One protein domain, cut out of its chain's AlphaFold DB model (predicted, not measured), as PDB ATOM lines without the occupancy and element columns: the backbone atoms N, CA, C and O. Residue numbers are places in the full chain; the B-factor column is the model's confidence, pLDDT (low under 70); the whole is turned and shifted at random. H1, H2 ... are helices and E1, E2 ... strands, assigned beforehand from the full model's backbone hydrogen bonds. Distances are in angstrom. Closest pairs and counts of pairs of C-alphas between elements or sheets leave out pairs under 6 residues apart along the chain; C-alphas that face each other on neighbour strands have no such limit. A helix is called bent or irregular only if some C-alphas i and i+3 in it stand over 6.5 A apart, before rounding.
ATOM      1  N   LEU A   5     179.095 202.772 155.921       54.47
ATOM      2  CA  LEU A   5     178.235 201.587 155.992       54.47
ATOM      3  C   LEU A   5     178.139 200.966 157.405       54.47
ATOM      4  O   LEU A   5     177.137 200.320 157.731       54.47
ATOM      5  N   LYS A   6     179.181 201.123 158.238       54.34
ATOM      6  CA  LYS A   6     179.144 200.723 159.656       54.34
ATOM      7  C   LYS A   6     178.279 201.702 160.454       54.34
ATOM      8  O   LYS A   6     177.442 201.257 161.231       54.34
ATOM      9  N   GLU A   7     178.401 203.004 160.200       57.34
ATOM     10  CA  GLU A   7     177.598 204.022 160.892       57.34
ATOM     11  C   GLU A   7     176.109 203.938 160.547       57.34
ATOM     12  O   GLU A   7     175.276 203.941 161.453       57.34
ATOM     13  N   LEU A   8     175.761 203.752 159.268       57.22
ATOM     14  CA  LEU A   8     174.367 203.546 158.856       57.22
ATOM     15  C   LEU A   8     173.742 202.320 159.537       57.22
ATOM     16  O   LEU A   8     172.563 202.310 159.878       57.22
ATOM     17  N   ALA A   9     174.540 201.284 159.776       56.44
ATOM     18  CA  ALA A   9     174.060 200.074 160.416       56.44
ATOM     19  C   ALA A   9     173.885 200.178 161.918       56.44
ATOM     20  O   ALA A   9     172.929 199.622 162.457       56.44
ATOM     21  N   ILE A  10     174.774 200.913 162.576       59.12
ATOM     22  CA  ILE A  10     174.587 201.298 163.970       59.12
ATOM     23  C   ILE A  10     173.315 202.150 164.079       59.12
ATOM     24  O   ILE A  10     172.489 201.889 164.948       59.12
ATOM     25  N   ALA A  11     173.087 203.082 163.147       58.72
ATOM     26  CA  ALA A  11     171.874 203.897 163.111       58.72
ATOM     27  C   ALA A  11     170.593 203.059 162.915       58.72
ATOM     28  O   ALA A  11     169.608 203.292 163.610       58.72
ATOM     29  N   MET A  12     170.602 202.043 162.045       56.88
ATOM     30  CA  MET A  12     169.453 201.139 161.868       56.88
ATOM     31  C   MET A  12     169.208 200.222 163.072       56.88
ATOM     32  O   MET A  12     168.056 199.998 163.438       56.88
ATOM     33  N   GLY A  13     170.264 199.728 163.724       57.31
ATOM     34  CA  GLY A  13     170.132 198.978 164.977       57.31
ATOM     35  C   GLY A  13     169.578 199.848 166.110       57.31
ATOM     36  O   GLY A  13     168.697 199.418 166.849       57.31
ATOM     37  N   LEU A  14     170.022 201.105 166.197       58.62
ATOM     38  CA  LEU A  14     169.510 202.081 167.161       58.62
ATOM     39  C   LEU A  14     168.045 202.459 166.906       58.62
ATOM     40  O   LEU A  14     167.325 202.701 167.869       58.62
ATOM     41  N   LEU A  15     167.573 202.453 165.654       60.72
ATOM     42  CA  LEU A  15     166.145 202.636 165.345       60.72
ATOM     43  C   LEU A  15     165.266 201.509 165.907       60.72
ATOM     44  O   LEU A  15     164.090 201.740 166.177       60.72
ATOM     45  N   ALA A  16     165.821 200.309 166.096       73.38
ATOM     46  CA  ALA A  16     165.126 199.186 166.727       73.38
ATOM     47  C   ALA A  16     165.238 199.193 168.264       73.38
ATOM     48  O   ALA A  16     164.637 198.343 168.921       73.38
ATOM     49  N   SER A  17     165.999 200.128 168.841       87.25
ATOM     50  CA  SER A  17     166.107 200.284 170.288       87.25
ATOM     51  C   SER A  17     164.807 200.849 170.858       87.25
ATOM     52  O   SER A  17     164.265 201.831 170.355       87.25
ATOM     53  N   ASP A  18     164.339 200.276 171.961       91.56
ATOM     54  CA  ASP A  18     163.171 200.757 172.687       91.56
ATOM     55  C   ASP A  18     163.454 202.160 173.269       91.56
ATOM     56  O   ASP A  18     164.346 202.308 174.115       91.56
ATOM     57  N   PRO A  19     162.708 203.204 172.854       91.69
ATOM     58  CA  PRO A  19     162.946 204.577 173.300       91.69
ATOM     59  C   PRO A  19     162.565 204.803 174.770       91.69
ATOM     60  O   PRO A  19     162.876 205.851 175.335       91.69
ATOM     61  N   SER A  20     161.879 203.849 175.406       93.44
ATOM     62  CA  SER A  20     161.507 203.923 176.818       93.44
ATOM     63  C   SER A  20     162.628 203.489 177.769       93.44
ATOM     64  O   SER A  20     162.454 203.617 178.989       93.44
ATOM     65  N   ALA A  21     163.753 202.983 177.247       95.50
ATOM     66  CA  ALA A  21     164.917 202.589 178.034       95.50
ATOM     67  C   ALA A  21     165.551 203.793 178.759       95.50
ATOM     68  O   ALA A  21     165.767 204.856 178.179       95.50
ATOM     69  N   ILE A  22     165.857 203.627 180.047       95.94
ATOM     70  CA  ILE A  22     166.556 204.621 180.876       95.94
ATOM     71  C   ILE A  22     168.066 204.457 180.743       95.94
ATOM     72  O   ILE A  22     168.790 205.446 180.841       95.94
ATOM     73  N   ALA A  23     168.555 203.238 180.509       95.25
ATOM     74  CA  ALA A  23     169.978 202.918 180.514       95.25
ATOM     75  C   ALA A  23     170.875 203.860 179.670       95.25
ATOM     76  O   ALA A  23     171.947 204.229 180.166       95.25
ATOM     77  N   PRO A  24     170.464 204.358 178.480       95.19
ATOM     78  CA  PRO A  24     171.232 205.377 177.754       95.19
ATOM     79  C   PRO A  24     171.507 206.652 178.562       95.19
ATOM     80  O   PRO A  24     172.598 207.216 178.472       95.19
ATOM     81  N   THR A  25     170.546 207.092 179.383       94.19
ATOM     82  CA  THR A  25     170.673 208.289 180.238       94.19
ATOM     83  C   THR A  25     171.657 208.089 181.393       94.19
ATOM     84  O   THR A  25     172.185 209.062 181.920       94.19
ATOM     85  N   LEU A  26     171.959 206.831 181.735       94.31
ATOM     86  CA  LEU A  26     172.975 206.446 182.718       94.31
ATOM     87  C   LEU A  26     174.370 206.279 182.090       94.31
ATOM     88  O   LEU A  26     175.320 205.920 182.779       94.31
ATOM     89  N   GLY A  27     174.510 206.526 180.783       92.81
ATOM     90  CA  GLY A  27     175.783 206.463 180.058       92.81
ATOM     91  C   GLY A  27     175.980 205.207 179.205       92.81
ATOM     92  O   GLY A  27     176.946 205.150 178.443       92.81
ATOM     93  N   ALA A  28     175.065 204.232 179.251       93.69
ATOM     94  CA  ALA A  28     175.123 203.026 178.419       93.69
ATOM     95  C   ALA A  28     174.584 203.292 176.997       93.69
ATOM     96  O   ALA A  28     173.560 202.769 176.556       93.69
ATOM     97  N   GLN A  29     175.274 204.176 176.281       91.25
ATOM     98  CA  GLN A  29     174.937 204.578 174.916       91.25
ATOM     99  C   GLN A  29     175.410 203.543 173.885       91.25
ATOM    100  O   GLN A  29     176.358 202.795 174.129       91.25
ATOM    101  N   ASN A  30     174.805 203.568 172.694       89.88
ATOM    102  CA  ASN A  30     175.156 202.711 171.550       89.88
ATOM    103  C   ASN A  30     174.907 201.210 171.770       89.88
ATOM    104  O   ASN A  30     175.595 200.375 171.189       89.88
ATOM    105  N   TYR A  31     173.929 200.882 172.610       92.81
ATOM    106  CA  TYR A  31     173.346 199.548 172.717       92.81
ATOM    107  C   TYR A  31     171.971 199.558 172.060       92.81
ATOM    108  O   TYR A  31     171.281 200.582 172.083       92.81
ATOM    109  N   VAL A  32     171.560 198.412 171.524       93.19
ATOM    110  CA  VAL A  32     170.160 198.187 171.169       93.19
ATOM    111  C   VAL A  32     169.441 197.750 172.438       93.19
ATOM    112  O   VAL A  32     169.722 196.677 172.975       93.19
ATOM    113  N   TRP A  33     168.554 198.601 172.946       95.56
ATOM    114  CA  TRP A  33     167.813 198.336 174.175       95.56
ATOM    115  C   TRP A  33     166.468 197.693 173.888       95.56
ATOM    116  O   TRP A  33     165.751 198.101 172.980       95.56
ATOM    117  N   GLN A  34     166.096 196.726 174.715       96.12
ATOM    118  CA  GLN A  34     164.749 196.174 174.775       96.12
ATOM    119  C   GLN A  34     164.258 196.201 176.218       96.12
ATOM    120  O   GLN A  34     165.030 195.954 177.150       96.12
ATOM    121  N   VAL A  35     162.975 196.500 176.415       95.50
ATOM    122  CA  VAL A  35     162.372 196.607 177.747       95.50
ATOM    123  C   VAL A  35     161.291 195.544 177.914       95.50
ATOM    124  O   VAL A  35     160.385 195.425 177.095       95.50
ATOM    125  N   ALA A  36     161.353 194.783 179.007       94.44
ATOM    126  CA  ALA A  36     160.337 193.792 179.357       94.44
ATOM    127  C   ALA A  36     159.920 193.897 180.825       94.44
ATOM    128  O   ALA A  36     160.725 194.170 181.712       94.44
ATOM    129  N   SER A  37     158.650 193.614 181.116       92.25
ATOM    130  CA  SER A  37     158.182 193.462 182.497       92.25
ATOM    131  C   SER A  37     158.574 192.087 183.037       92.25
ATOM    132  O   SER A  37     157.937 191.084 182.715       92.25
ATOM    133  N   ILE A  38     159.575 192.030 183.922       88.81
ATOM    134  CA  ILE A  38     159.972 190.776 184.592       88.81
ATOM    135  C   ILE A  38     158.902 190.284 185.576       88.81
ATOM    136  O   ILE A  38     158.813 189.098 185.901       88.81
ATOM    137  N   SER A  39     158.027 191.192 186.019       82.50
ATOM    138  CA  SER A  39     156.898 190.856 186.891       82.50
ATOM    139  C   SER A  39     155.910 189.899 186.211       82.50
ATOM    140  O   SER A  39     155.253 189.124 186.906       82.50
ATOM    141  N   SER A  40     155.847 189.902 184.872       81.62
ATOM    142  CA  SER A  40     154.980 189.007 184.092       81.62
ATOM    143  C   SER A  40     155.332 187.519 184.264       81.62
ATOM    144  O   SER A  40     154.444 186.670 184.215       81.62
ATOM    145  N   CYS A  41     156.590 187.201 184.586       83.25
ATOM    146  CA  CYS A  41     157.072 185.830 184.755       83.25
ATOM    147  C   CYS A  41     156.765 185.198 186.124       83.25
ATOM    148  O   CYS A  41     157.074 184.025 186.328       83.25
ATOM    149  N   LYS A  42     156.160 185.920 187.084       75.38
ATOM    150  CA  LYS A  42     155.807 185.332 188.397       75.38
ATOM    151  C   LYS A  42     154.753 184.220 188.292       75.38
ATOM    152  O   LYS A  42     154.763 183.316 189.120       75.38
ATOM    153  N   ALA A  43     153.864 184.297 187.301       69.69
ATOM    154  CA  ALA A  43     152.710 183.407 187.152       69.69
ATOM    155  C   ALA A  43     152.842 182.387 186.001       69.69
ATOM    156  O   ALA A  43     151.897 181.650 185.739       69.69
ATOM    157  N   GLN A  44     153.979 182.353 185.296       69.44
ATOM    158  CA  GLN A  44     154.164 181.545 184.084       69.44
ATOM    159  C   GLN A  44     154.991 180.273 184.328       69.44
ATOM    160  O   GLN A  44     155.718 180.159 185.320       69.44
ATOM    161  N   ALA A  45     154.891 179.322 183.392       66.88
ATOM    162  CA  ALA A  45     155.768 178.155 183.331       66.88
ATOM    163  C   ALA A  45     157.237 178.588 183.175       66.88
ATOM    164  O   ALA A  45     157.534 179.619 182.569       66.88
ATOM    165  N   LYS A  46     158.159 177.812 183.752       78.88
ATOM    166  CA  LYS A  46     159.597 178.108 183.737       78.88
ATOM    167  C   LYS A  46     160.307 177.215 182.703       78.88
ATOM    168  O   LYS A  46     160.050 176.012 182.729       78.88
ATOM    169  N   PRO A  47     161.226 177.749 181.878       81.69
ATOM    170  CA  PRO A  47     161.666 179.142 181.861       81.69
ATOM    171  C   PRO A  47     160.718 180.101 181.124       81.69
ATOM    172  O   PRO A  47     160.210 179.779 180.056       81.69
ATOM    173  N   CYS A  48     160.498 181.295 181.690       91.00
ATOM    174  CA  CYS A  48     159.629 182.320 181.097       91.00
ATOM    175  C   CYS A  48     160.436 183.205 180.142       91.00
ATOM    176  O   CYS A  48     161.328 183.931 180.584       91.00
ATOM    177  N   LEU A  49     160.139 183.130 178.843       93.75
ATOM    178  CA  LEU A  49     160.774 183.949 177.808       93.75
ATOM    179  C   LEU A  49     160.311 185.409 177.933       93.75
ATOM    180  O   LEU A  49     159.123 185.697 177.811       93.75
ATOM    181  N   LEU A  50     161.253 186.324 178.156       93.38
ATOM    182  CA  LEU A  50     161.003 187.763 178.260       93.38
ATOM    183  C   LEU A  50     161.245 188.499 176.949       93.38
ATOM    184  O   LEU A  50     160.451 189.357 176.574       93.38
ATOM    185  N   LEU A  51     162.374 188.213 176.304       95.44
ATOM    186  CA  LEU A  51     162.845 188.940 175.132       95.44
ATOM    187  C   LEU A  51     163.445 187.962 174.130       95.44
ATOM    188  O   LEU A  51     164.065 186.971 174.511       95.44
ATOM    189  N   LYS A  52     163.297 188.292 172.851       95.31
ATOM    190  CA  LYS A  52     163.958 187.626 171.734       95.31
ATOM    191  C   LYS A  52     164.415 188.697 170.759       95.31
ATOM    192  O   LYS A  52     163.632 189.573 170.396       95.31
ATOM    193  N   GLY A  53     165.667 188.631 170.331       93.06
ATOM    194  CA  GLY A  53     166.243 189.665 169.483       93.06
ATOM    195  C   GLY A  53     167.508 189.229 168.769       93.06
ATOM    196  O   GLY A  53     167.864 188.055 168.750       93.06
ATOM    197  N   LYS A  54     168.178 190.208 168.168       91.88
ATOM    198  CA  LYS A  54     169.468 190.062 167.490       91.88
ATOM    199  C   LYS A  54     170.445 191.079 168.064       91.88
ATOM    200  O   LYS A  54     170.025 192.202 168.338       91.88
ATOM    201  N   TRP A  55     171.706 190.698 168.271       90.75
ATOM    202  CA  TRP A  55     172.756 191.665 168.637       90.75
ATOM    203  C   TRP A  55     173.450 192.250 167.404       90.75
ATOM    204  O   TRP A  55     173.854 193.409 167.439       90.75
ATOM    205  N   ASP A  56     173.510 191.493 166.304       87.12
ATOM    206  CA  ASP A  56     173.821 191.999 164.970       87.12
ATOM    207  C   ASP A  56     172.635 191.722 164.040       87.12
ATOM    208  O   ASP A  56     172.250 190.584 163.766       87.12
ATOM    209  N   TRP A  57     172.007 192.786 163.548       81.12
ATOM    210  CA  TRP A  57     170.859 192.666 162.658       81.12
ATOM    211  C   TRP A  57     171.250 192.161 161.264       81.12
ATOM    212  O   TRP A  57     170.410 191.536 160.605       81.12
ATOM    213  N   LYS A  58     172.499 192.379 160.837       84.81
ATOM    214  CA  LYS A  58     173.013 191.985 159.517       84.81
ATOM    215  C   LYS A  58     173.338 190.501 159.422       84.81
ATOM    216  O   LYS A  58     173.333 189.962 158.320       84.81
ATOM    217  N   ARG A  59     173.613 189.860 160.555       88.19
ATOM    218  CA  ARG A  59     174.098 188.477 160.636       88.19
ATOM    219  C   ARG A  59     173.079 187.567 161.306       88.19
ATOM    220  O   ARG A  59     172.177 188.070 161.979       88.19
ATOM    221  N   PRO A  60     173.113 186.244 161.097       92.38
ATOM    222  CA  PRO A  60     172.189 185.306 161.737       92.38
ATOM    223  C   PRO A  60     172.593 185.059 163.203       92.38
ATOM    224  O   PRO A  60     172.940 183.965 163.620       92.38
ATOM    225  N   GLN A  61     172.558 186.129 163.988       93.88
ATOM    226  CA  GLN A  61     173.074 186.202 165.343       93.88
ATOM    227  C   GLN A  61     171.972 186.706 166.270       93.88
ATOM    228  O   GLN A  61     171.408 187.785 166.050       93.88
ATOM    229  N   SER A  62     171.586 185.901 167.259       95.50
ATOM    230  CA  SER A  62     170.340 186.109 168.002       95.50
ATOM    231  C   SER A  62     170.432 185.766 169.475       95.50
ATOM    232  O   SER A  62     171.155 184.862 169.865       95.50
ATOM    233  N   PHE A  63     169.656 186.469 170.295       96.94
ATOM    234  CA  PHE A  63     169.568 186.202 171.721       96.94
ATOM    235  C   PHE A  63     168.134 185.917 172.163       96.94
ATOM    236  O   PHE A  63     167.178 186.490 171.630       96.94
ATOM    237  N   ASN A  64     168.004 185.105 173.209       97.50
ATOM    238  CA  ASN A  64     166.780 184.955 173.989       97.50
ATOM    239  C   ASN A  64     167.082 185.265 175.455       97.50
ATOM    240  O   ASN A  64     168.081 184.796 175.996       97.50
ATOM    241  N   VAL A  65     166.212 186.029 176.110       97.00
ATOM    242  CA  VAL A  65     166.309 186.312 177.546       97.00
ATOM    243  C   VAL A  65     165.141 185.667 178.259       97.00
ATOM    244  O   VAL A  65     163.985 185.914 177.913       97.00
ATOM    245  N   TYR A  66     165.437 184.907 179.303       95.50
ATOM    246  CA  TYR A  66     164.452 184.263 180.157       95.50
ATOM    247  C   TYR A  66     164.578 184.763 181.590       95.50
ATOM    248  O   TYR A  66     165.673 185.078 182.056       95.50
ATOM    249  N   ALA A  67     163.466 184.780 182.321       93.12
ATOM    250  CA  ALA A  67     163.465 185.048 183.752       93.12
ATOM    251  C   ALA A  67     162.763 183.944 184.539       93.12
ATOM    252  O   ALA A  67     161.600 183.618 184.315       93.12
ATOM    253  N   ASN A  68     163.460 183.429 185.546       91.19
ATOM    254  CA  ASN A  68     162.982 182.367 186.415       91.19
ATOM    255  C   ASN A  68     162.899 182.887 187.849       91.19
ATOM    256  O   ASN A  68     163.942 183.129 188.458       91.19
ATOM    257  N   PRO A  69     161.704 183.041 188.443       88.44
ATOM    258  CA  PRO A  69     161.620 183.418 189.846       88.44
ATOM    259  C   PRO A  69     162.179 182.280 190.716       88.44
ATOM    260  O   PRO A  69     161.729 181.134 190.616       88.44
ATOM    261  N   LEU A  70     163.153 182.597 191.569       88.69
ATOM    262  CA  LEU A  70     163.762 181.684 192.551       88.69
ATOM    263  C   LEU A  70     163.132 181.826 193.950       88.69
ATOM    264  O   LEU A  70     163.540 181.167 194.903       88.69
ATOM    265  N   GLY A  71     162.157 182.721 194.086       84.62
ATOM    266  CA  GLY A  71     161.494 183.071 195.335       84.62
ATOM    267  C   GLY A  71     160.629 184.317 195.148       84.62
ATOM    268  O   GLY A  71     160.260 184.657 194.025       84.62
ATOM    269  N   LYS A  72     160.314 185.013 196.247       80.50
ATOM    270  CA  LYS A  72     159.520 186.258 196.207       80.50
ATOM    271  C   LYS A  72     160.331 187.477 195.750       80.50
ATOM    272  O   LYS A  72     159.753 188.420 195.218       80.50
ATOM    273  N   ASP A  73     161.640 187.444 195.966       87.50
ATOM    274  CA  ASP A  73     162.573 188.571 195.880       87.50
ATOM    275  C   ASP A  73     163.816 188.266 195.034       87.50
ATOM    276  O   ASP A  73     164.763 189.046 195.016       87.50
ATOM    277  N   ARG A  74     163.835 187.137 194.321       90.00
ATOM    278  CA  ARG A  74     164.977 186.733 193.497       90.00
ATOM    279  C   ARG A  74     164.536 186.172 192.162       90.00
ATOM    280  O   ARG A  74     163.585 185.387 192.092       90.00
ATOM    281  N   TYR A  75     165.286 186.523 191.131       90.81
ATOM    282  CA  TYR A  75     165.130 186.002 189.782       90.81
ATOM    283  C   TYR A  75     166.469 185.489 189.273       90.81
ATOM    284  O   TYR A  75     167.500 186.110 189.507       90.81
ATOM    285  N   ARG A  76     166.440 184.384 188.536       93.44
ATOM    286  CA  ARG A  76     167.526 183.989 187.647       93.44
ATOM    287  C   ARG A  76     167.201 184.474 186.245       93.44
ATOM    288  O   ARG A  76     166.181 184.071 185.691       93.44
ATOM    289  N   ILE A  77     168.049 185.333 185.703       94.69
ATOM    290  CA  ILE A  77     168.032 185.745 184.305       94.69
ATOM    291  C   ILE A  77     168.933 184.786 183.540       94.69
ATOM    292  O   ILE A  77     170.083 184.595 183.928       94.69
ATOM    293  N   LEU A  78     168.406 184.176 182.485       96.06
ATOM    294  CA  LEU A  78     169.178 183.365 181.548       96.06
ATOM    295  C   LEU A  78     169.219 184.106 180.221       96.06
ATOM    296  O   LEU A  78     168.194 184.636 179.791       96.06
ATOM    297  N   VAL A  79     170.380 184.137 179.584       97.62
ATOM    298  CA  VAL A  79     170.531 184.652 178.227       97.62
ATOM    299  C   VAL A  79     171.154 183.558 177.388       97.62
ATOM    300  O   VAL A  79     172.277 183.141 177.666       97.62
ATOM    301  N   ASP A  80     170.423 183.133 176.369       97.75
ATOM    302  CA  ASP A  80     170.943 182.270 175.319       97.75
ATOM    303  C   ASP A  80     171.396 183.152 174.162       97.75
ATOM    304  O   ASP A  80     170.645 184.029 173.728       97.75
ATOM    305  N   LEU A  81     172.608 182.920 173.674       97.81
ATOM    306  CA  LEU A  81     173.199 183.578 172.518       97.81
ATOM    307  C   LEU A  81     173.465 182.530 171.447       97.81
ATOM    308  O   LEU A  81     174.170 181.565 171.713       97.81
ATOM    309  N   THR A  82     172.946 182.730 170.245       97.75
ATOM    310  CA  THR A  82     173.126 181.824 169.108       97.75
ATOM    311  C   THR A  82     173.808 182.572 167.977       97.75
ATOM    312  O   THR A  82     173.245 183.545 167.463       97.75
ATOM    313  N   ASN A  83     175.012 182.137 167.612       96.94
ATOM    314  CA  ASN A  83     175.770 182.670 166.490       96.94
ATOM    315  C   ASN A  83     175.764 181.651 165.345       96.94
ATOM    316  O   ASN A  83     176.624 180.781 165.290       96.94
ATOM    317  N   ASP A  84     174.799 181.761 164.432       95.56
ATOM    318  CA  ASP A  84     174.736 180.908 163.237       95.56
ATOM    319  C   ASP A  84     175.561 181.491 162.070       95.56
ATOM    320  O   ASP A  84     175.441 181.032 160.930       95.56
ATOM    321  N   ASP A  85     176.356 182.543 162.310       91.75
ATOM    322  CA  ASP A  85     177.269 183.064 161.296       91.75
ATOM    323  C   ASP A  85     178.361 182.013 161.032       91.75
ATOM    324  O   ASP A  85     178.864 181.420 161.988       91.75
ATOM    325  N   PRO A  86     178.709 181.716 159.767       91.19
ATOM    326  CA  PRO A  86     179.682 180.674 159.453       91.19
ATOM    327  C   PRO A  86     181.145 181.110 159.611       91.19
ATOM    328  O   PRO A  86     182.021 180.255 159.480       91.19
ATOM    329  N   ALA A  87     181.434 182.401 159.806       91.38
ATOM    330  CA  ALA A  87     182.799 182.921 159.705       91.38
ATOM    331  C   ALA A  87     183.201 183.900 160.813       91.38
ATOM    332  O   ALA A  87     184.397 184.114 161.013       91.38
ATOM    333  N   ASP A  88     182.242 184.510 161.505       89.38
ATOM    334  CA  ASP A  88     182.527 185.576 162.457       89.38
ATOM    335  C   ASP A  88     182.270 185.162 163.908       89.38
ATOM    336  O   ASP A  88     181.150 184.830 164.300       89.38
ATOM    337  N   ASP A  89     183.328 185.244 164.711       93.06
ATOM    338  CA  ASP A  89     183.266 185.163 166.166       93.06
ATOM    339  C   ASP A  89     183.030 186.557 166.750       93.06
ATOM    340  O   ASP A  89     183.632 187.527 166.285       93.06
ATOM    341  N   ASP A  90     182.239 186.652 167.819       91.12
ATOM    342  CA  ASP A  90     181.960 187.937 168.459       91.12
ATOM    343  C   ASP A  90     182.170 187.902 169.966       91.12
ATOM    344  O   ASP A  90     181.723 186.989 170.665       91.12
ATOM    345  N   THR A  91     182.724 188.990 170.498       95.12
ATOM    346  CA  THR A  91     182.511 189.351 171.899       95.12
ATOM    347  C   THR A  91     181.259 190.214 172.015       95.12
ATOM    348  O   THR A  91     181.219 191.362 171.555       95.12
ATOM    349  N   VAL A  92     180.226 189.688 172.672       95.44
ATOM    350  CA  VAL A  92     178.928 190.362 172.797       95.44
ATOM    351  C   VAL A  92     178.828 191.040 174.154       95.44
ATOM    352  O   VAL A  92     178.839 190.374 175.181       95.44
ATOM    353  N   CYS A  93     178.666 192.360 174.192       96.81
ATOM    354  CA  CYS A  93     178.410 193.074 175.439       96.81
ATOM    355  C   CYS A  93     176.921 193.073 175.759       96.81
ATOM    356  O   CYS A  93     176.102 193.548 174.969       96.81
ATOM    357  N   LEU A  94     176.595 192.619 176.965       97.38
ATOM    358  CA  LEU A  94     175.235 192.541 177.474       97.38
ATOM    359  C   LEU A  94     175.104 193.369 178.748       97.38
ATOM    360  O   LEU A  94     175.878 193.197 179.692       97.38
ATOM    361  N   PHE A  95     174.071 194.201 178.795       97.50
ATOM    362  CA  PHE A  95     173.539 194.771 180.024       97.50
ATOM    363  C   PHE A  95     172.203 194.116 180.351       97.50
ATOM    364  O   PHE A  95     171.328 194.049 179.494       97.50
ATOM    365  N   GLY A  96     172.016 193.709 181.603       96.81
ATOM    366  CA  GLY A  96     170.704 193.384 182.158       96.81
ATOM    367  C   GLY A  96     170.448 194.256 183.376       96.81
ATOM    368  O   GLY A  96     170.958 193.954 184.452       96.81
ATOM    369  N   LEU A  97     169.698 195.343 183.217       96.50
ATOM    370  CA  LEU A  97     169.426 196.315 184.277       96.50
ATOM    371  C   LEU A  97     167.967 196.216 184.719       96.50
ATOM    372  O   LEU A  97     167.057 196.260 183.897       96.50
ATOM    373  N   VAL A  98     167.726 196.091 186.020       95.12
ATOM    374  CA  VAL A  98     166.377 195.976 186.578       95.12
ATOM    375  C   VAL A  98     165.994 197.285 187.249       95.12
ATOM    376  O   VAL A  98     166.662 197.732 188.180       95.12
ATOM    377  N   PHE A  99     164.880 197.865 186.816       94.25
ATOM    378  CA  PHE A  99     164.327 199.098 187.363       94.25
ATOM    379  C   PHE A  99     162.989 198.841 188.055       94.25
ATOM    380  O   PHE A  99     162.223 197.964 187.645       94.25
ATOM    381  N   ASP A 100     162.693 199.623 189.092       91.94
ATOM    382  CA  ASP A 100     161.373 199.637 189.726       91.94
ATOM    383  C   ASP A 100     160.378 200.558 188.991       91.94
ATOM    384  O   ASP A 100     160.722 201.288 188.055       91.94
ATOM    385  N   GLY A 101     159.119 200.566 189.442       88.75
ATOM    386  CA  GLY A 101     158.077 201.438 188.890       88.75
ATOM    387  C   GLY A 101     158.337 202.947 189.036       88.75
ATOM    388  O   GLY A 101     157.609 203.738 188.437       88.75
ATOM    389  N   ARG A 102     159.354 203.361 189.805       90.25
ATOM    390  CA  ARG A 102     159.807 204.754 189.958       90.25
ATOM    391  C   ARG A 102     161.027 205.061 189.093       90.25
ATOM    392  O   ARG A 102     161.624 206.119 189.268       90.25
ATOM    393  N   LYS A 103     161.387 204.166 188.163       91.06
ATOM    394  CA  LYS A 103     162.563 204.298 187.292       91.06
ATOM    395  C   LYS A 103     163.889 204.294 188.061       91.06
ATOM    396  O   LYS A 103     164.907 204.723 187.523       91.06
ATOM    397  N   LYS A 104     163.904 203.805 189.305       92.19
ATOM    398  CA  LYS A 104     165.136 203.646 190.080       92.19
ATOM    399  C   LYS A 104     165.798 202.324 189.701       92.19
ATOM    400  O   LYS A 104     165.125 201.292 189.673       92.19
ATOM    401  N   LEU A 105     167.105 202.352 189.438       94.00
ATOM    402  CA  LEU A 105     167.899 201.138 189.260       94.00
ATOM    403  C   LEU A 105     167.898 200.344 190.573       94.00
ATOM    404  O   LEU A 105     168.253 200.861 191.633       94.00
ATOM    405  N   VAL A 106     167.441 199.099 190.506       92.88
ATOM    406  CA  VAL A 106     167.361 198.182 191.649       92.88
ATOM    407  C   VAL A 106     168.608 197.314 191.717       92.88
ATOM    408  O   VAL A 106     169.167 197.098 192.787       92.88
ATOM    409  N   THR A 107     169.006 196.777 190.570       93.62
ATOM    410  CA  THR A 107     170.158 195.895 190.410       93.62
ATOM    411  C   THR A 107     170.467 195.778 188.924       93.62
ATOM    412  O   THR A 107     169.640 196.128 188.079       93.62
ATOM    413  N   GLY A 108     171.644 195.274 188.584       94.12
ATOM    414  CA  GLY A 108     171.988 195.025 187.204       94.12
ATOM    415  C   GLY A 108     173.233 194.176 187.063       94.12
ATOM    416  O   GLY A 108     173.965 193.939 188.022       94.12
ATOM    417  N   VAL A 109     173.461 193.731 185.838       95.69
ATOM    418  CA  VAL A 109     174.638 192.965 185.458       95.69
ATOM    419  C   VAL A 109     175.173 193.455 184.124       95.69
ATOM    420  O   VAL A 109     174.420 193.907 183.258       95.69
ATOM    421  N   PHE A 110     176.488 193.352 183.984       96.88
ATOM    422  CA  PHE A 110     177.191 193.498 182.726       96.88
ATOM    423  C   PHE A 110     178.009 192.240 182.468       96.88
ATOM    424  O   PHE A 110     178.614 191.689 183.390       96.88
ATOM    425  N   SER A 111     178.047 191.811 181.215       96.88
ATOM    426  CA  SER A 111     178.841 190.664 180.793       96.88
ATOM    427  C   SER A 111     179.291 190.810 179.355       96.88
ATOM    428  O   SER A 111     178.658 191.528 178.583       96.88
ATOM    429  N   SER A 112     180.351 190.093 179.006       97.12
ATOM    430  CA  SER A 112     180.921 190.098 177.665       97.12
ATOM    431  C   SER A 112     181.294 188.681 177.210       97.12
ATOM    432  O   SER A 112     182.488 188.389 177.113       97.12
ATOM    433  N   PRO A 113     180.322 187.762 177.041       97.00
ATOM    434  CA  PRO A 113     180.604 186.432 176.509       97.00
ATOM    435  C   PRO A 113     181.197 186.509 175.098       97.00
ATOM    436  O   PRO A 113     180.772 187.321 174.274       97.00
ATOM    437  N   PHE A 114     182.171 185.641 174.843       96.44
ATOM    438  CA  PHE A 114     182.668 185.339 173.507       96.44
ATOM    439  C   PHE A 114     181.807 184.224 172.913       96.44
ATOM    440  O   PHE A 114     181.615 183.210 173.580       96.44
ATOM    441  N   VAL A 115     181.295 184.409 171.698       96.25
ATOM    442  CA  VAL A 115     180.434 183.444 171.005       96.25
ATOM    443  C   VAL A 115     181.064 183.109 169.659       96.25
ATOM    444  O   VAL A 115     181.033 183.920 168.730       96.25
ATOM    445  N   ALA A 116     181.633 181.910 169.560       95.75
ATOM    446  CA  ALA A 116     182.228 181.431 168.319       95.75
ATOM    447  C   ALA A 116     181.172 181.248 167.215       95.75
ATOM    448  O   ALA A 116     180.001 180.969 167.490       95.75
ATOM    449  N   HIS A 117     181.595 181.372 165.963       93.88
ATOM    450  CA  HIS A 117     180.800 181.062 164.780       93.88
ATOM    451  C   HIS A 117     180.231 179.635 164.858       93.88
ATOM    452  O   HIS A 117     180.908 178.693 165.280       93.88
ATOM    453  N   GLY A 118     178.964 179.463 164.492       94.25
ATOM    454  CA  GLY A 118     178.237 178.192 164.582       94.25
ATOM    455  C   GLY A 118     177.980 177.664 166.003       94.25
ATOM    456  O   GLY A 118     177.599 176.500 166.139       94.25
ATOM    457  N   HIS A 119     178.204 178.461 167.055       95.88
ATOM    458  CA  HIS A 119     178.038 178.032 168.446       95.88
ATOM    459  C   HIS A 119     176.904 178.764 169.169       95.88
ATOM    460  O   HIS A 119     176.449 179.849 168.791       95.88
ATOM    461  N   GLN A 120     176.464 178.140 170.261       96.31
ATOM    462  CA  GLN A 120     175.548 178.724 171.224       96.31
ATOM    463  C   GLN A 120     176.256 178.885 172.567       96.31
ATOM    464  O   GLN A 120     176.914 177.962 173.038       96.31
ATOM    465  N   GLU A 121     176.044 180.028 173.204       97.50
ATOM    466  CA  GLU A 121     176.521 180.316 174.549       97.50
ATOM    467  C   GLU A 121     175.352 180.648 175.469       97.50
ATOM    468  O   GLU A 121     174.374 181.275 175.058       97.50
ATOM    469  N   GLN A 122     175.455 180.242 176.731       96.88
ATOM    470  CA  GLN A 122     174.469 180.580 177.751       96.88
ATOM    471  C   GLN A 122     175.146 181.284 178.919       96.88
ATOM    472  O   GLN A 122     176.126 180.802 179.483       96.88
ATOM    473  N   VAL A 123     174.557 182.399 179.343       96.38
ATOM    474  CA  VAL A 123     174.955 183.096 180.564       96.38
ATOM    475  C   VAL A 123     173.785 183.208 181.533       96.38
ATOM    476  O   VAL A 123     172.631 183.381 181.140       96.38
ATOM    477  N   ALA A 124     174.086 183.095 182.824       95.12
ATOM    478  CA  ALA A 124     173.092 183.084 183.885       95.12
ATOM    479  C   ALA A 124     173.470 184.060 184.998       95.12
ATOM    480  O   ALA A 124     174.591 184.043 185.504       95.12
ATOM    481  N   TYR A 125     172.499 184.864 185.426       93.12
ATOM    482  CA  TYR A 125     172.671 185.856 186.484       93.12
ATOM    483  C   TYR A 125     171.556 185.732 187.501       93.12
ATOM    484  O   TYR A 125     170.390 185.592 187.141       93.12
ATOM    485  N   GLU A 126     171.890 185.828 188.781       92.38
ATOM    486  CA  GLU A 126     170.886 185.967 189.826       92.38
ATOM    487  C   GLU A 126     170.773 187.428 190.235       92.38
ATOM    488  O   GLU A 126     171.760 188.076 190.575       92.38
ATOM    489  N   VAL A 127     169.550 187.945 190.202       89.44
ATOM    490  CA  VAL A 127     169.230 189.313 190.589       89.44
ATOM    491  C   VAL A 127     168.284 189.285 191.781       89.44
ATOM    492  O   VAL A 127     167.288 188.554 191.798       89.44
ATOM    493  N   SER A 128     168.609 190.082 192.795       89.88
ATOM    494  CA  SER A 128     167.752 190.282 193.964       89.88
ATOM    495  C   SER A 128     166.972 191.577 193.803       89.88
ATOM    496  O   SER A 128     167.520 192.599 193.395       89.88
ATOM    497  N   VAL A 129     165.689 191.540 194.129       88.31
ATOM    498  CA  VAL A 129     164.776 192.679 194.035       88.31
ATOM    499  C   VAL A 129     164.058 192.874 195.372       88.31
ATOM    500  O   VAL A 129     163.879 191.911 196.115       88.31
ATOM    501  N   PRO A 130     163.612 194.091 195.723       86.62
ATOM    502  CA  PRO A 130     162.883 194.313 196.966       86.62
ATOM    503  C   PRO A 130     161.631 193.423 197.067       86.62
ATOM    504  O   PRO A 130     160.904 193.256 196.089       86.62
ATOM    505  N   LYS A 131     161.339 192.902 198.269       78.19
ATOM    506  CA  LYS A 131     160.238 191.944 198.532       78.19
ATOM    507  C   LYS A 131     158.845 192.411 198.079       78.19
ATOM    508  O   LYS A 131     157.995 191.570 197.812       78.19
ATOM    509  N   ASN A 132     158.642 193.722 197.946       74.31
ATOM    510  CA  ASN A 132     157.393 194.349 197.500       74.31
ATOM    511  C   ASN A 132     157.589 195.209 196.242       74.31
ATOM    512  O   ASN A 132     156.827 196.142 196.003       74.31
ATOM    513  N   ALA A 133     158.646 194.958 195.466       74.88
ATOM    514  CA  ALA A 133     158.843 195.684 194.227       74.88
ATOM    515  C   ALA A 133     157.757 195.285 193.219       74.88
ATOM    516  O   ALA A 133     157.683 194.143 192.754       74.88
ATOM    517  N   GLU A 134     156.904 196.249 192.902       75.56
ATOM    518  CA  GLU A 134     155.917 196.151 191.840       75.56
ATOM    519  C   GLU A 134     156.438 196.821 190.572       75.56
ATOM    520  O   GLU A 134     157.256 197.745 190.624       75.56
ATOM    521  N   ARG A 135     155.927 196.366 189.421       86.06
ATOM    522  CA  ARG A 135     156.252 196.932 188.102       86.06
ATOM    523  C   ARG A 135     157.753 196.908 187.800       86.06
ATOM    524  O   ARG A 135     158.274 197.814 187.158       86.06
ATOM    525  N   LEU A 136     158.433 195.856 188.260       91.94
ATOM    526  CA  LEU A 136     159.819 195.606 187.895       91.94
ATOM    527  C   LEU A 136     159.915 195.424 186.384       91.94
ATOM    528  O   LEU A 136     159.188 194.595 185.813       91.94
ATOM    529  N   ARG A 137     160.836 196.158 185.770       94.12
ATOM    530  CA  ARG A 137     161.180 196.023 184.358       94.12
ATOM    531  C   ARG A 137     162.652 195.679 184.204       94.12
ATOM    532  O   ARG A 137     163.489 196.223 184.915       94.12
ATOM    533  N   LEU A 138     162.937 194.777 183.279       95.69
ATOM    534  CA  LEU A 138     164.269 194.509 182.774       95.69
ATOM    535  C   LEU A 138     164.487 195.390 181.545       95.69
ATOM    536  O   LEU A 138     163.695 195.343 180.607       95.69
ATOM    537  N   GLU A 139     165.561 196.166 181.553       97.25
ATOM    538  CA  GLU A 139     166.143 196.758 180.358       97.25
ATOM    539  C   GLU A 139     167.350 195.923 179.963       97.25
ATOM    540  O   GLU A 139     168.305 195.780 180.734       97.25
ATOM    541  N   PHE A 140     167.286 195.346 178.771       97.44
ATOM    542  CA  PHE A 140     168.333 194.502 178.232       97.44
ATOM    543  C   PHE A 140     168.981 195.197 177.042       97.44
ATOM    544  O   PHE A 140     168.299 195.529 176.075       97.44
ATOM    545  N   GLY A 141     170.280 195.455 177.142       96.38
ATOM    546  CA  GLY A 141     171.055 196.132 176.108       96.38
ATOM    547  C   GLY A 141     172.057 195.174 175.500       96.38
ATOM    548  O   GLY A 141     172.810 194.541 176.241       96.38
ATOM    549  N   THR A 142     172.107 195.096 174.172       95.38
ATOM    550  CA  THR A 142     173.091 194.267 173.462       95.38
ATOM    551  C   THR A 142     173.836 195.047 172.391       95.38
ATOM    552  O   THR A 142     173.308 196.005 171.815       95.38
ATOM    553  N   LYS A 143     175.089 194.646 172.155       91.75
ATOM    554  CA  LYS A 143     175.895 195.023 170.987       91.75
ATOM    555  C   LYS A 143     177.117 194.110 170.865       91.75
ATOM    556  O   LYS A 143     177.580 193.569 171.870       91.75
ATOM    557  N   GLN A 144     177.699 194.035 169.674       91.31
ATOM    558  CA  GLN A 144     179.076 193.571 169.499       91.31
ATOM    559  C   GLN A 144     180.052 194.602 170.090       91.31
ATOM    560  O   GLN A 144     179.852 195.811 169.912       91.31
ATOM    561  N   CYS A 145     181.077 194.161 170.822       88.31
ATOM    562  CA  CYS A 145     181.940 195.088 171.554       88.31
ATOM    563  C   CYS A 145     183.438 194.781 171.564       88.31
ATOM    564  O   CYS A 145     184.134 195.370 172.385       88.31
ATOM    565  N   ASP A 146     183.970 193.978 170.645       84.44
ATOM    566  CA  ASP A 146     185.396 193.604 170.600       84.44
ATOM    567  C   ASP A 146     186.353 194.799 170.793       84.44
ATOM    568  O   ASP A 146     187.191 194.810 171.693       84.44
ATOM    569  N   GLU A 147     186.160 195.879 170.031       87.44
ATOM    570  CA  GLU A 147     186.995 197.089 170.122       87.44
ATOM    571  C   GLU A 147     186.570 198.058 171.244       87.44
ATOM    572  O   GLU A 147     187.313 198.973 171.610       87.44
ATOM    573  N   THR A 148     185.361 197.902 171.792       89.75
ATOM    574  CA  THR A 148     184.769 198.847 172.761       89.75
ATOM    575  C   THR A 148     184.712 198.313 174.192       89.75
ATOM    576  O   THR A 148     184.485 199.093 175.122       89.75
ATOM    577  N   LEU A 149     185.047 197.037 174.401       92.94
ATOM    578  CA  LEU A 149     184.913 196.330 175.670       92.94
ATOM    579  C   LEU A 149     185.551 197.064 176.864       92.94
ATOM    580  O   LEU A 149     184.859 197.238 177.868       92.94
ATOM    581  N   PRO A 150     186.796 197.589 176.803       95.75
ATOM    582  CA  PRO A 150     187.369 198.299 177.948       95.75
ATOM    583  C   PRO A 150     186.583 199.560 178.331       95.75
ATOM    584  O   PRO A 150     186.522 199.934 179.504       95.75
ATOM    585  N   LYS A 151     185.995 200.251 177.345       94.75
ATOM    586  CA  LYS A 151     185.143 201.422 177.586       94.75
ATOM    587  C   LYS A 151     183.824 200.989 178.218       94.75
ATOM    588  O   LYS A 151     183.409 201.598 179.200       94.75
ATOM    589  N   ASP A 152     183.213 199.932 177.701       95.69
ATOM    590  CA  ASP A 152     181.937 199.422 178.200       95.69
ATOM    591  C   ASP A 152     182.038 198.852 179.612       95.69
ATOM    592  O   ASP A 152     181.168 199.121 180.436       95.69
ATOM    593  N   GLN A 153     183.141 198.180 179.948       96.50
ATOM    594  CA  GLN A 153     183.426 197.739 181.315       96.50
ATOM    595  C   GLN A 153     183.516 198.917 182.295       96.50
ATOM    596  O   GLN A 153     182.992 198.838 183.407       96.50
ATOM    597  N   ARG A 154     184.140 200.035 181.896       96.75
ATOM    598  CA  ARG A 154     184.185 201.253 182.727       96.75
ATOM    599  C   ARG A 154     182.800 201.867 182.901       96.75
ATOM    600  O   ARG A 154     182.438 202.224 184.021       96.75
ATOM    601  N   THR A 155     182.022 201.955 181.824       96.00
ATOM    602  CA  THR A 155     180.628 202.417 181.874       96.00
ATOM    603  C   THR A 155     179.797 201.537 182.806       96.00
ATOM    604  O   THR A 155     179.127 202.048 183.700       96.00
ATOM    605  N   ALA A 156     179.900 200.214 182.667       96.62
ATOM    606  CA  ALA A 156     179.214 199.255 183.520       96.62
ATOM    607  C   ALA A 156     179.594 199.423 184.990       96.62
ATOM    608  O   ALA A 156     178.718 199.505 185.847       96.62
ATOM    609  N   ALA A 157     180.888 199.545 185.290       96.56
ATOM    610  CA  ALA A 157     181.354 199.775 186.651       96.56
ATOM    611  C   ALA A 157     180.816 201.087 187.244       96.56
ATOM    612  O   ALA A 157     180.579 201.143 188.447       96.56
ATOM    613  N   SER A 158     180.617 202.127 186.429       96.38
ATOM    614  CA  SER A 158     180.007 203.384 186.878       96.38
ATOM    615  C   SER A 158     178.521 203.219 187.198       96.38
ATOM    616  O   SER A 158     178.074 203.687 188.240       96.38
ATOM    617  N   ILE A 159     177.765 202.544 186.327       95.56
ATOM    618  CA  ILE A 159     176.310 202.355 186.472       95.56
ATOM    619  C   ILE A 159     175.976 201.391 187.614       95.56
ATOM    620  O   ILE A 159     175.014 201.589 188.341       95.56
ATOM    621  N   LEU A 160     176.755 200.323 187.780       93.06
ATOM    622  CA  LEU A 160     176.454 199.280 188.766       93.06
ATOM    623  C   LEU A 160     176.911 199.636 190.191       93.06
ATOM    624  O   LEU A 160     176.604 198.902 191.127       93.06
ATOM    625  N   LYS A 161     177.652 200.740 190.362       88.06
ATOM    626  CA  LYS A 161     178.070 201.268 191.673       88.06
ATOM    627  C   LYS A 161     177.174 202.392 192.202       88.06
ATOM    628  O   LYS A 161     177.313 202.735 193.375       88.06
ATOM    629  N   SER A 162     176.336 202.990 191.352       64.25
ATOM    630  CA  SER A 162     175.412 204.081 191.704       64.25
ATOM    631  C   SER A 162     174.128 203.567 192.337       64.25
ATOM    632  O   SER A 162     173.651 204.210 193.297       64.25
TER     633      SER A 162
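AT A GLANCE: This is residues 5 to 162 of the 162 residues of an uncharacterized protein of Rhizobium glycinendophyticum (UniProt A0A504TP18). Two four-stranded sheets, E1 E8 E5 E6 and E2 E3 E4 E7, lie face to face as a sandwich, both twisted, with the strands of the one at 22 degrees to those of the other. H4 packs along the outside of the first sheet, over E5 and E6, while the short H2 and the end of H1 only graze that sheet and H3 sits in the step of the chain from E1 over to E2. The printed part has 158 residues, with four named helices and eight named strands in the order H1 H2 E1 H3 E2 E3 E4 E5 E6 E7 E8 H4. Each sheet is antiparallel throughout, and the class is mixed, helices and strands. The whole is compact, with a radius of gyration of the C-alphas of 15.2 A and spans of 46 by 32 by 25 A.

IN THESE COORDINATES: Start with the first sheet. Its edge strand E1 is residues 32 to 37, 17.1 A long; beside it runs E8, residues 137 to 144, 23.4 A; then come E5, residues 90 to 99, 28.2 A, and the other edge strand E6, residues 105 to 111, 17.4 A. Find C-alpha 90 at (181.960, 187.937, 168.459); from there E5 runs to C-alpha 99 at (164.327, 199.098, 187.363). In the second sheet look for E2, residues 48 to 56, 23.6 A; E3, residues 61 to 69, 27.2 A; E4, residues 74 to 83, 29.4 A; and E7, residues 119 to 128, 30.1 A. The helices are H1, residues 5 to 15, 15.3 A; H2, residues 23 to 26; H3, residues 38 to 43; and H4, residues 149 to 159, 15.1 A, which ends at C-alpha 159 at (176.310, 202.355, 186.472).

HOW THE PARTS SIT: In the first sheet, these backbone pairs are within hydrogen-bond range: N 34 and O 140 at 2.9 A between the neighbours E1 and E8, N 95 and O 141 at 2.9 A between the neighbours E5 and E8, and N 96 and O 109 at 2.9 A in the hairpin E5 and E6. H4 and this sheet make two layers, a helix on one face of a sheet: H4 has a height over the sheet of 9.5 A and runs along the strands, at 15 degrees to E6 on the local plane. The closest C-alphas of H4 and E6 are those of Phe 110 and Ala 156, 6.2 A apart. H2 and H4 are close but not clearly touching, with the C-alphas of Leu 26 and Ile 159 6.5 A apart. Turn to the second sheet, where E2 E3 E4 form a meander, each strand the antiparallel neighbour of the one before: N 53 and O 63 are 2.9 A apart, N 66 and O 78 2.8 A. E4 and E7 are within hydrogen-bond range at N 77 and O 125, 2.8 A. Between the sheets, the closest C-alphas of E1 and E2 are those of Ala 36 and Leu 50, 6.2 A; those of E6 and E7 are Thr 107 and Val 127, 6.6 A. H3 is irregular, but only just: C-alphas 40 and 43 are 6.8 A apart. Every O i to N i+4 pair is within hydrogen-bond range in H1 and H4; H2 is too short for one; H3 has 0 of 2, but 2 of 3 O i to N i+3 pairs.

THE WHOLE: The two C-alphas farthest apart are those of Leu 5 and Lys 131, 47.2 A. The printed part has no cut and no long link, and it ends at residue 162, the chain's last residue. Look for low confidence in residues 5 to 15, 43 to 45 and 162, which are under 70; the mean pLDDT of the printed part is 89.1.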